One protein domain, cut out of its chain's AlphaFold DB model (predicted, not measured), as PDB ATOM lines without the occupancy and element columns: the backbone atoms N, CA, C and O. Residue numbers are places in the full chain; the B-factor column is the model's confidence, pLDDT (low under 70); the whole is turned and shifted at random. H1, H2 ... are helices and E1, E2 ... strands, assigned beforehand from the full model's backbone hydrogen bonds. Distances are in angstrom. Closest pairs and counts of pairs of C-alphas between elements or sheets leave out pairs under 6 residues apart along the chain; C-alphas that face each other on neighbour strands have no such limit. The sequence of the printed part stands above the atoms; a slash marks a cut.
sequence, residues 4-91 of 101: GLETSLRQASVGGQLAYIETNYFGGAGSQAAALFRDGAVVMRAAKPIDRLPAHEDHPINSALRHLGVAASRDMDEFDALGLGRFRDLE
ATOM      1  N   GLY A   4     373.561 140.067 244.674       97.81
ATOM      2  CA  GLY A   4     374.092 139.178 243.638       97.81
ATOM      3  C   GLY A   4     372.997 138.327 242.996       97.81
ATOM      4  O   GLY A   4     372.919 138.240 241.772       97.81
ATOM      5  N   LEU A   5     372.100 137.759 243.811       96.56
ATOM      6  CA  LEU A   5     370.953 137.004 243.308       96.56
ATOM      7  C   LEU A   5     370.004 137.907 242.512       96.56
ATOM      8  O   LEU A   5     369.593 137.545 241.414       96.56
ATOM      9  N   GLU A   6     369.710 139.105 243.019       97.06
ATOM     10  CA  GLU A   6     368.891 140.077 242.296       97.06
ATOM     11  C   GLU A   6     369.483 140.415 240.923       97.06
ATOM     12  O   GLU A   6     368.762 140.434 239.927       97.06
ATOM     13  N   THR A   7     370.790 140.667 240.865       98.12
ATOM     14  CA  THR A   7     371.494 140.996 239.621       98.12
ATOM     15  C   THR A   7     371.359 139.867 238.603       98.12
ATOM     16  O   THR A   7     370.979 140.118 237.458       98.12
ATOM     17  N   SER A   8     371.577 138.622 239.031       98.25
ATOM     18  CA  SER A   8     371.417 137.438 238.182       98.25
ATOM     19  C   SER A   8     369.983 137.276 237.673       98.25
ATOM     20  O   SER A   8     369.779 137.004 236.493       98.25
ATOM     21  N   LEU A   9     368.976 137.495 238.524       98.00
ATOM     22  CA  LEU A   9     367.563 137.386 238.136       98.00
ATOM     23  C   LEU A   9     367.150 138.486 237.151       98.00
ATOM     24  O   LEU A   9     366.443 138.212 236.182       98.00
ATOM     25  N   ARG A  10     367.639 139.718 237.342       98.12
ATOM     26  CA  ARG A  10     367.446 140.807 236.373       98.12
ATOM     27  C   ARG A  10     368.029 140.428 235.018       98.12
ATOM     28  O   ARG A  10     367.319 140.504 234.020       98.12
ATOM     29  N   GLN A  11     369.276 139.967 234.979       98.31
ATOM     30  CA  GLN A  11     369.919 139.537 233.735       98.31
ATOM     31  C   GLN A  11     369.166 138.382 233.064       98.31
ATOM     32  O   GLN A  11     368.928 138.428 231.861       98.31
ATOM     33  N   ALA A  12     368.726 137.390 233.838       98.00
ATOM     34  CA  ALA A  12     367.960 136.255 233.328       98.00
ATOM     35  C   ALA A  12     366.568 136.644 232.798       98.00
ATOM     36  O   ALA A  12     366.026 135.955 231.943       98.00
ATOM     37  N   SER A  13     365.994 137.751 233.279       98.06
ATOM     38  CA  SER A  13     364.700 138.263 232.808       98.06
ATOM     39  C   SER A  13     364.775 139.092 231.520       98.06
ATOM     40  O   SER A  13     363.748 139.579 231.054       98.06
ATOM     41  N   VAL A  14     365.963 139.315 230.951       97.62
ATOM     42  CA  VAL A  14     366.100 140.082 229.703       97.62
ATOM     43  C   VAL A  14     365.393 139.349 228.561       97.62
ATOM     44  O   VAL A  14     365.702 138.192 228.280       97.62
ATOM     45  N   GLY A  15     364.470 140.033 227.878       95.38
ATOM     46  CA  GLY A  15     363.697 139.459 226.776       95.38
ATOM     47  C   GLY A  15     362.461 138.678 227.225       95.38
ATOM     48  O   GLY A  15     361.880 137.952 226.418       95.38
ATOM     49  N   GLY A  16     362.054 138.800 228.491       95.81
ATOM     50  CA  GLY A  16     360.878 138.115 229.005       95.81
ATOM     51  C   GLY A  16     360.487 138.512 230.423       95.81
ATOM     52  O   GLY A  16     360.860 139.564 230.945       95.81
ATOM     53  N   GLN A  17     359.688 137.647 231.045       97.31
ATOM     54  CA  GLN A  17     359.302 137.759 232.445       97.31
ATOM     55  C   GLN A  17     359.884 136.596 233.244       97.31
ATOM     56  O   GLN A  17     359.944 135.466 232.760       97.31
ATOM     57  N   LEU A  18     360.276 136.874 234.483       97.69
ATOM     58  CA  LEU A  18     360.782 135.878 235.417       97.69
ATOM     59  C   LEU A  18     360.207 136.160 236.801       97.69
ATOM     60  O   LEU A  18     360.308 137.286 237.288       97.69
ATOM     61  N   ALA A  19     359.633 135.147 237.448       96.94
ATOM     62  CA  ALA A  19     359.264 135.221 238.857       96.94
ATOM     63  C   ALA A  19     360.245 134.410 239.704       96.94
ATOM     64  O   ALA A  19     360.580 133.273 239.381       96.94
ATOM     65  N   TYR A  20     360.674 135.009 240.805       96.19
ATOM     66  CA  TYR A  20     361.367 134.348 241.895       96.19
ATOM     67  C   TYR A  20     360.393 134.210 243.062       96.19
ATOM     68  O   TYR A  20     359.750 135.194 243.433       96.19
ATOM     69  N   ILE A  21     360.279 133.008 243.623       93.00
ATOM     70  CA  ILE A  21     359.371 132.706 244.730       93.00
ATOM     71  C   ILE A  21     360.135 132.010 245.852       93.00
ATOM     72  O   ILE A  21     360.997 131.172 245.600       93.00
ATOM     73  N   GLU A  22     359.807 132.364 247.085       89.94
ATOM     74  CA  GLU A  22     360.339 131.747 248.296       89.94
ATOM     75  C   GLU A  22     359.173 131.289 249.159       89.94
ATOM     76  O   GLU A  22     358.186 132.011 249.328       89.94
ATOM     77  N   THR A  23     359.320 130.111 249.748       84.12
ATOM     78  CA  THR A  23     358.419 129.587 250.768       84.12
ATOM     79  C   THR A  23     359.235 129.120 251.955       84.12
ATOM     80  O   THR A  23     360.248 128.447 251.782       84.12
ATOM     81  N   ASN A  24     358.767 129.435 253.152       79.62
ATOM     82  CA  ASN A  24     359.265 128.880 254.398       79.62
ATOM     83  C   ASN A  24     358.060 128.341 255.168       79.62
ATOM     84  O   ASN A  24     357.272 129.138 255.670       79.62
ATOM     85  N   TYR A  25     357.888 127.021 255.219       73.94
ATOM     86  CA  TYR A  25     356.773 126.360 255.903       73.94
ATOM     87  C   TYR A  25     357.315 125.535 257.072       73.94
ATOM     88  O   TYR A  25     358.166 124.677 256.865       73.94
ATOM     89  N   PHE A  26     356.822 125.782 258.287       67.62
ATOM     90  CA  PHE A  26     357.201 125.043 259.493       67.62
ATOM     91  C   PHE A  26     355.997 124.883 260.438       67.62
ATOM     92  O   PHE A  26     355.480 125.871 260.968       67.62
ATOM     93  N   GLY A  27     355.512 123.652 260.651       62.59
ATOM     94  CA  GLY A  27     354.460 123.349 261.641       62.59
ATOM     95  C   GLY A  27     353.130 124.104 261.443       62.59
ATOM     96  O   GLY A  27     352.425 124.445 262.406       62.59
ATOM     97  N   GLY A  28     352.795 124.433 260.191       64.44
ATOM     98  CA  GLY A  28     351.609 125.217 259.830       64.44
ATOM     99  C   GLY A  28     351.727 126.728 260.070       64.44
ATOM    100  O   GLY A  28     350.713 127.421 260.046       64.44
ATOM    101  N   ALA A  29     352.931 127.245 260.312       70.25
ATOM    102  CA  ALA A  29     353.262 128.667 260.264       70.25
ATOM    103  C   ALA A  29     354.391 128.887 259.249       70.25
ATOM    104  O   ALA A  29     355.108 127.951 258.894       70.25
ATOM    105  N   GLY A  30     354.558 130.108 258.747       80.75
ATOM    106  CA  GLY A  30     355.587 130.322 257.741       80.75
ATOM    107  C   GLY A  30     355.665 131.719 257.165       80.75
ATOM    108  O   GLY A  30     355.115 132.680 257.700       80.75
ATOM    109  N   SER A  31     356.338 131.826 256.030       86.38
ATOM    110  CA  SER A  31     356.325 133.012 255.186       86.38
ATOM    111  C   SER A  31     356.427 132.627 253.719       86.38
ATOM    112  O   SER A  31     356.910 131.558 253.350       86.38
ATOM    113  N   GLN A  32     355.958 133.527 252.870       89.12
ATOM    114  CA  GLN A  32     356.214 133.478 251.441       89.12
ATOM    115  C   GLN A  32     356.675 134.840 250.960       89.12
ATOM    116  O   GLN A  32     356.261 135.883 251.481       89.12
ATOM    117  N   ALA A  33     357.492 134.819 249.921       92.62
ATOM    118  CA  ALA A  33     357.883 136.006 249.196       92.62
ATOM    119  C   ALA A  33     357.838 135.737 247.697       92.62
ATOM    120  O   ALA A  33     358.014 134.610 247.239       92.62
ATOM    121  N   ALA A  34     357.616 136.796 246.933       95.75
ATOM    122  CA  ALA A  34     357.743 136.758 245.492       95.75
ATOM    123  C   ALA A  34     358.329 138.065 244.965       95.75
ATOM    124  O   ALA A  34     358.038 139.155 245.470       95.75
ATOM    125  N   ALA A  35     359.133 137.945 243.915       97.44
ATOM    126  CA  ALA A  35     359.609 139.055 243.113       97.44
ATOM    127  C   ALA A  35     359.390 138.743 241.635       97.44
ATOM    128  O   ALA A  35     359.741 137.661 241.167       97.44
ATOM    129  N   LEU A  36     358.835 139.701 240.899       97.94
ATOM    130  CA  LEU A  36     358.660 139.598 239.455       97.94
ATOM    131  C   LEU A  36     359.615 140.558 238.760       97.94
ATOM    132  O   LEU A  36     359.739 141.728 239.140       97.94
ATOM    133  N   PHE A  37     360.245 140.053 237.711       98.25
ATOM    134  CA  PHE A  37     361.160 140.771 236.848       98.25
ATOM    135  C   PHE A  37     360.620 140.764 235.419       98.25
ATOM    136  O   PHE A  37     360.071 139.760 234.963       98.25
ATOM    137  N   ARG A  38     360.779 141.885 234.716       98.00
ATOM    138  CA  ARG A  38     360.468 142.020 233.292       98.00
ATOM    139  C   ARG A  38     361.540 142.868 232.630       98.00
ATOM    140  O   ARG A  38     361.756 144.001 233.059       98.00
ATOM    141  N   ASP A  39     362.202 142.314 231.621       97.56
ATOM    142  CA  ASP A  39     363.245 142.995 230.846       97.56
ATOM    143  C   ASP A  39     364.330 143.656 231.721       97.56
ATOM    144  O   ASP A  39     364.726 144.803 231.516       97.56
ATOM    145  N   GLY A  40     364.792 142.951 232.759       97.31
ATOM    146  CA  GLY A  40     365.821 143.440 233.687       97.31
ATOM    147  C   GLY A  40     365.327 144.386 234.787       97.31
ATOM    148  O   GLY A  40     366.092 144.733 235.698       97.31
ATOM    149  N   ALA A  41     364.055 144.780 234.766       97.31
ATOM    150  CA  ALA A  41     363.444 145.609 235.796       97.31
ATOM    151  C   ALA A  41     362.674 144.763 236.815       97.31
ATOM    152  O   ALA A  41     361.956 143.835 236.453       97.31
ATOM    153  N   VAL A  42     362.774 145.118 238.096       97.00
ATOM    154  CA  VAL A  42     361.872 144.601 239.134       97.00
ATOM    155  C   VAL A  42     360.533 145.310 238.983       97.00
ATOM    156  O   VAL A  42     360.476 146.534 239.084       97.00
ATOM    157  N   VAL A  43     359.466 144.548 238.771       96.75
ATOM    158  CA  VAL A  43     358.104 145.079 238.598       96.75
ATOM    159  C   VAL A  43     357.207 144.809 239.806       96.75
ATOM    160  O   VAL A  43     356.244 145.536 240.023       96.75
ATOM    161  N   MET A  44     357.535 143.803 240.621       94.88
ATOM    162  CA  MET A  44     356.804 143.473 241.844       94.88
ATOM    163  C   MET A  44     357.756 142.914 242.896       94.88
ATOM    164  O   MET A  44     358.670 142.154 242.572       94.88
ATOM    165  N   ARG A  45     357.491 143.256 244.161       95.44
ATOM    166  CA  ARG A  45     358.006 142.563 245.345       95.44
ATOM    167  C   ARG A  45     356.922 142.504 246.398       95.44
ATOM    168  O   ARG A  45     356.327 143.530 246.714       95.44
ATOM    169  N   ALA A  46     356.711 141.330 246.964       93.12
ATOM    170  CA  ALA A  46     355.814 141.161 248.091       93.12
ATOM    171  C   ALA A  46     356.335 140.053 249.002       93.12
ATOM    172  O   ALA A  46     356.894 139.063 248.534       93.12
ATOM    173  N   ALA A  47     356.144 140.228 250.304       91.50
ATOM    174  CA  ALA A  47     356.410 139.214 251.309       91.50
ATOM    175  C   ALA A  47     355.263 139.231 252.315       91.50
ATOM    176  O   ALA A  47     354.773 140.301 252.679       91.50
ATOM    177  N   LYS A  48     354.822 138.051 252.739       87.56
ATOM    178  CA  LYS A  48     353.720 137.899 253.686       87.56
ATOM    179  C   LYS A  48     354.018 136.730 254.631       87.56
ATOM    180  O   LYS A  48     354.432 135.672 254.151       87.56
ATOM    181  N   PRO A  49     353.801 136.883 255.948       84.56
ATOM    182  CA  PRO A  49     353.681 135.739 256.841       84.56
ATOM    183  C   PRO A  49     352.554 134.816 256.370       84.56
ATOM    184  O   PRO A  49     351.537 135.276 255.850       84.56
ATOM    185  N   ILE A  50     352.739 133.518 256.552       74.88
ATOM    186  CA  ILE A  50     351.708 132.513 256.329       74.88
ATOM    187  C   ILE A  50     351.143 132.162 257.695       74.88
ATOM    188  O   ILE A  50     351.843 131.628 258.558       74.88
ATOM    189  N   ASP A  51     349.882 132.526 257.887       68.50
ATOM    190  CA  ASP A  51     349.039 132.025 258.958       68.50
ATOM    191  C   ASP A  51     348.316 130.749 258.495       68.50
ATOM    192  O   ASP A  51     348.387 130.350 257.334       68.50
ATOM    193  N   ARG A  52     347.609 130.079 259.410       62.41
ATOM    194  CA  ARG A  52     346.826 128.867 259.101       62.41
ATOM    195  C   ARG A  52     345.570 129.148 258.264       62.41
ATOM    196  O   ARG A  52     344.707 128.277 258.160       62.41
ATOM    197  N   LEU A  53     345.412 130.362 257.734       63.31
ATOM    198  CA  LEU A  53     344.273 130.703 256.896       63.31
ATOM    199  C   LEU A  53     344.486 130.166 255.472       63.31
ATOM    200  O   LEU A  53     345.624 130.014 255.024       63.31
ATOM    201  N   PRO A  54     343.396 129.868 254.744       64.50
ATOM    202  CA  PRO A  54     343.479 129.431 253.357       64.50
ATOM    203  C   PRO A  54     344.276 130.408 252.484       64.50
ATOM    204  O   PRO A  54     344.273 131.621 252.716       64.50
ATOM    205  N   ALA A  55     344.940 129.881 251.454       66.38
ATOM    206  CA  ALA A  55     345.639 130.716 250.488       66.38
ATOM    207  C   ALA A  55     344.656 131.673 249.796       66.38
ATOM    208  O   ALA A  55     343.636 131.244 249.263       66.38
ATOM    209  N   HIS A  56     344.966 132.969 249.812       68.94
ATOM    210  CA  HIS A  56     344.185 133.990 249.118       68.94
ATOM    211  C   HIS A  56     344.866 134.411 247.816       68.94
ATOM    212  O   HIS A  56     346.082 134.307 247.665       68.94
ATOM    213  N   GLU A  57     344.078 134.941 246.883       67.56
ATOM    214  CA  GLU A  57     344.568 135.453 245.598       67.56
ATOM    215  C   GLU A  57     345.624 136.563 245.731       67.56
ATOM    216  O   GLU A  57     346.518 136.671 244.897       67.56
ATOM    217  N   ASP A  58     345.584 137.324 246.826       74.06
ATOM    218  CA  ASP A  58     346.552 138.382 247.132       74.06
ATOM    219  C   ASP A  58     347.876 137.851 247.710       74.06
ATOM    220  O   ASP A  58     348.736 138.617 248.155       74.06
ATOM    221  N   HIS A  59     348.060 136.529 247.763       88.06
ATOM    222  CA  HIS A  59     349.305 135.939 248.235       88.06
ATOM    223  C   HIS A  59     350.451 136.263 247.262       88.06
ATOM    224  O   HIS A  59     350.266 136.139 246.047       88.06
ATOM    225  N   PRO A  60     351.640 136.670 247.768       92.38
ATOM    226  CA  PRO A  60     352.764 137.104 246.937       92.38
ATOM    227  C   PRO A  60     353.054 136.186 245.747       92.38
ATOM    228  O   PRO A  60     353.247 136.665 244.632       92.38
ATOM    229  N   ILE A  61     353.043 134.871 245.976       92.81
ATOM    230  CA  ILE A  61     353.341 133.872 244.950       92.81
ATOM    231  C   ILE A  61     352.262 133.855 243.863       92.81
ATOM    232  O   ILE A  61     352.589 134.041 242.693       92.81
ATOM    233  N   ASN A  62     350.986 133.706 244.230       92.81
ATOM    234  CA  ASN A  62     349.876 133.667 243.270       92.81
ATOM    235  C   ASN A  62     349.785 134.955 242.449       92.81
ATOM    236  O   ASN A  62     349.624 134.907 241.230       92.81
ATOM    237  N   SER A  63     349.998 136.108 243.087       93.12
ATOM    238  CA  SER A  63     350.049 137.394 242.394       93.12
ATOM    239  C   SER A  63     351.176 137.442 241.351       93.12
ATOM    240  O   SER A  63     350.933 137.824 240.203       93.12
ATOM    241  N   ALA A  64     352.386 136.976 241.677       95.25
ATOM    242  CA  ALA A  64     353.487 136.908 240.711       95.25
ATOM    243  C   ALA A  64     353.217 135.909 239.568       95.25
ATOM    244  O   ALA A  64     353.498 136.217 238.409       95.25
ATOM    245  N   LEU A  65     352.637 134.742 239.866       94.38
ATOM    246  CA  LEU A  65     352.291 133.730 238.861       94.38
ATOM    247  C   LEU A  65     351.208 134.222 237.894       94.38
ATOM    248  O   LEU A  65     351.325 134.026 236.684       94.38
ATOM    249  N   ARG A  66     350.207 134.950 238.391       93.31
ATOM    250  CA  ARG A  66     349.182 135.583 237.556       93.31
ATOM    251  C   ARG A  66     349.782 136.582 236.573       93.31
ATOM    252  O   ARG A  66     349.393 136.617 235.408       93.31
ATOM    253  N   HIS A  67     350.780 137.353 237.002       93.56
ATOM    254  CA  HIS A  67     351.507 138.250 236.103       93.56
ATOM    255  C   HIS A  67     352.345 137.513 235.048       93.56
ATOM    256  O   HIS A  67     352.621 138.093 233.999       93.56
ATOM    257  N   LEU A  68     352.750 136.263 235.301       94.38
ATOM    258  CA  LEU A  68     353.359 135.385 234.294       94.38
ATOM    259  C   LEU A  68     352.328 134.748 233.346       94.38
ATOM    260  O   LEU A  68     352.712 134.033 232.424       94.38
ATOM    261  N   GLY A  69     351.032 135.000 233.550       94.62
ATOM    262  CA  GLY A  69     349.952 134.435 232.742       94.62
ATOM    263  C   GLY A  69     349.468 133.064 233.214       94.62
ATOM    264  O   GLY A  69     348.726 132.404 232.490       94.62
ATOM    265  N   VAL A  70     349.860 132.626 234.413       94.38
ATOM    266  CA  VAL A  70     349.304 131.413 235.019       94.38
ATOM    267  C   VAL A  70     347.869 131.701 235.445       94.38
ATOM    268  O   VAL A  70     347.602 132.683 236.135       94.38
ATOM    269  N   ALA A  71     346.946 130.842 235.025       92.12
ATOM    270  CA  ALA A  71     345.548 130.924 235.411       92.12
ATOM    271  C   ALA A  71     345.245 129.903 236.511       92.12
ATOM    272  O   ALA A  71     345.599 128.729 236.390       92.12
ATOM    273  N   ALA A  72     344.540 130.350 237.548       89.88
ATOM    274  CA  ALA A  72     343.859 129.463 238.478       89.88
ATOM    275  C   ALA A  72     342.833 128.588 237.729       89.88
ATOM    276  O   ALA A  72     342.320 128.961 236.668       89.88
ATOM    277  N   SER A  73     342.510 127.427 238.292       85.38
ATOM    278  CA  SER A  73     341.461 126.548 237.764       85.38
ATOM    279  C   SER A  73     340.375 126.330 238.815       85.38
ATOM    280  O   SER A  73     340.439 126.886 239.910       85.38
ATOM    281  N   ARG A  74     339.327 125.570 238.482       84.25
ATOM    282  CA  ARG A  74     338.225 125.349 239.422       84.25
ATOM    283  C   ARG A  74     338.767 124.676 240.687       84.25
ATOM    284  O   ARG A  74     339.262 123.558 240.614       84.25
ATOM    285  N   ASP A  75     338.672 125.391 241.806       84.94
ATOM    286  CA  ASP A  75     339.122 124.985 243.143       84.94
ATOM    287  C   ASP A  75     340.654 124.864 243.334       84.94
ATOM    288  O   ASP A  75     341.097 124.343 244.352       84.94
ATOM    289  N   MET A  76     341.470 125.378 242.400       88.56
ATOM    290  CA  MET A  76     342.940 125.422 242.515       88.56
ATOM    291  C   MET A  76     343.470 126.821 242.202       88.56
ATOM    292  O   MET A  76     343.081 127.408 241.190       88.56
ATOM    293  N   ASP A  77     344.390 127.331 243.019       90.69
ATOM    294  CA  ASP A  77     345.062 128.604 242.742       90.69
ATOM    295  C   ASP A  77     346.180 128.464 241.689       90.69
ATOM    296  O   ASP A  77     346.417 127.386 241.136       90.69
ATOM    297  N   GLU A  78     346.854 129.567 241.354       93.88
ATOM    298  CA  GLU A  78     347.929 129.576 240.357       93.88
ATOM    299  C   GLU A  78     349.104 128.660 240.736       93.88
ATOM    300  O   GLU A  78     349.721 128.046 239.863       93.88
ATOM    301  N   PHE A  79     349.427 128.546 242.023       90.88
ATOM    302  CA  PHE A  79     350.503 127.684 242.504       90.88
ATOM    303  C   PHE A  79     350.135 126.202 242.362       90.88
ATOM    304  O   PHE A  79     350.938 125.392 241.883       90.88
ATOM    305  N   ASP A  80     348.896 125.847 242.701       90.25
ATOM    306  CA  ASP A  80     348.365 124.496 242.537       90.25
ATOM    307  C   ASP A  80     348.235 124.117 241.053       90.25
ATOM    308  O   ASP A  80     348.574 122.994 240.675       90.25
ATOM    309  N   ALA A  81     347.854 125.063 240.186       91.75
ATOM    310  CA  ALA A  81     347.759 124.861 238.737       91.75
ATOM    311  C   ALA A  81     349.103 124.487 238.078       91.75
ATOM    312  O   ALA A  81     349.120 123.796 237.059       91.75
ATOM    313  N   LEU A  82     350.233 124.884 238.673       90.31
ATOM    314  CA  LEU A  82     351.579 124.463 238.256       90.31
ATOM    315  C   LEU A  82     352.025 123.125 238.874       90.31
ATOM    316  O   LEU A  82     353.175 122.710 238.712       90.31
ATOM    317  N   GLY A  83     351.147 122.450 239.620       88.50
ATOM    318  CA  GLY A  83     351.461 121.232 240.364       88.50
ATOM    319  C   GLY A  83     352.370 121.474 241.572       88.50
ATOM    320  O   GLY A  83     352.918 120.518 242.127       88.50
ATOM    321  N   LEU A  84     352.564 122.733 241.984       87.12
ATOM    322  CA  LEU A  84     353.448 123.086 243.095       87.12
ATOM    323  C   LEU A  84     352.784 122.896 244.462       87.12
ATOM    324  O   LEU A  84     353.491 122.902 245.464       87.12
ATOM    325  N   GLY A  85     351.474 122.630 244.516       84.38
ATOM    326  CA  GLY A  85     350.733 122.387 245.760       84.38
ATOM    327  C   GLY A  85     351.371 121.339 246.683       84.38
ATOM    328  O   GLY A  85     351.319 121.481 247.901       84.38
ATOM    329  N   ARG A  86     352.093 120.354 246.125       80.38
ATOM    330  CA  ARG A  86     352.872 119.358 246.888       80.38
ATOM    331  C   ARG A  86     353.986 119.944 247.767       80.38
ATOM    332  O   ARG A  86     354.467 119.260 248.652       80.38
ATOM    333  N   PHE A  87     354.415 121.180 247.513       79.00
ATOM    334  CA  PHE A  87     355.453 121.883 248.277       79.00
ATOM    335  C   PHE A  87     354.888 122.791 249.377       79.00
ATOM    336  O   PHE A  87     355.646 123.497 250.035       79.00
ATOM    337  N   ARG A  88     353.563 122.813 249.568       77.75
ATOM    338  CA  ARG A  88     352.930 123.540 250.682       77.75
ATOM    339  C   ARG A  88     353.145 122.848 252.023       77.75
ATOM    340  O   ARG A  88     353.101 123.504 253.056       77.75
ATOM    341  N   ASP A  89     353.362 121.540 251.978       74.19
ATOM    342  CA  ASP A  89     353.628 120.698 253.131       74.19
ATOM    343  C   ASP A  89     354.955 119.964 252.914       74.19
ATOM    344  O   ASP A  89     355.029 118.968 252.192       74.19
ATOM    345  N   LEU A  90     356.016 120.503 253.514       70.81
ATOM    346  CA  LEU A  90     357.353 119.922 253.437       70.81
ATOM    347  C   LEU A  90     357.461 118.605 254.230       70.81
ATOM    348  O   LEU A  90     358.270 117.762 253.845       70.81
ATOM    349  N   GLU A  91     356.619 118.382 255.250       70.38
ATOM    350  CA  GLU A  91     356.580 117.115 256.004       70.38
ATOM    351  C   GLU A  91     356.138 115.975 255.079       70.38
ATOM    352  O   GLU A  91     356.743 114.906 255.045       70.38
TER     353      GLU A  91
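Overview. This is residues 4 to 91 of the 101 residues of an uncharacterized protein of Nostoc sp. 3335mG (UniProt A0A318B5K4). A long, narrow sheet of three well-paired strands makes a wall, with H1 at one end of one face and H2 packed on the opposite face. The short helices H3 and H4 follow beyond H2, off the sheet. The printed part has 88 residues, in the order H1 E1 E2 E3 H2 H3 H4; the sheet runs E1 - E2 - E3, antiparallel, and the class is mixed, helices and strands. It is compact, with a radius of gyration of the C-alphas of 13.4 A and spans of 36 by 30 by 20 A.

Along the chain. Find C-alpha 4 at (374.092, 139.178, 243.638); H1 runs from there to residue 12, 12.3 A. E1, residues 17 to 26, measures 30.0 A, E2, residues 29 to 38, 30.9 A, and E3, residues 41 to 50, 27.0 A. Next come H2, residues 60 to 67, 11.0 A, H3, residues 78 to 81, 5.0 A, and H4, residues 84 to 87, 5.7 A, ending at C-alpha 87 (355.453, 121.883, 248.277).

Arrangement. Look first at the meander E1 E2 E3, each strand the antiparallel neighbour of the one before, in two hairpins: N 20 and O 35 are 2.8 A apart, N 34 and O 46 2.9 A, both within hydrogen-bond range. H1 is on the sheet over E2, slantwise at 38 degrees on the local plane; the closest C-alphas are Arg 10 and Phe 37, 6.3 A. H2, on the opposite face, runs along E2 at 11 degrees on the local plane, closest at Ala 34 and Pro 60, 5.2 A. H2 and H3 touch at C-alphas 62 and 78, 5.4 A. H3 and H4 are close but not clearly touching, with C-alphas 79 and 85 6.2 A apart. In H1 and H2 every O i to N i+4 pair is within hydrogen-bond range; H3 and H4 are too short for one.

Size, cuts and confidence. The farthest C-alphas, Gly 15 and Gly 27, are 39.5 A apart. The printed part has no cut and no long link. Look for pLDDT under 70 at residues 26 to 28 and 51 to 57.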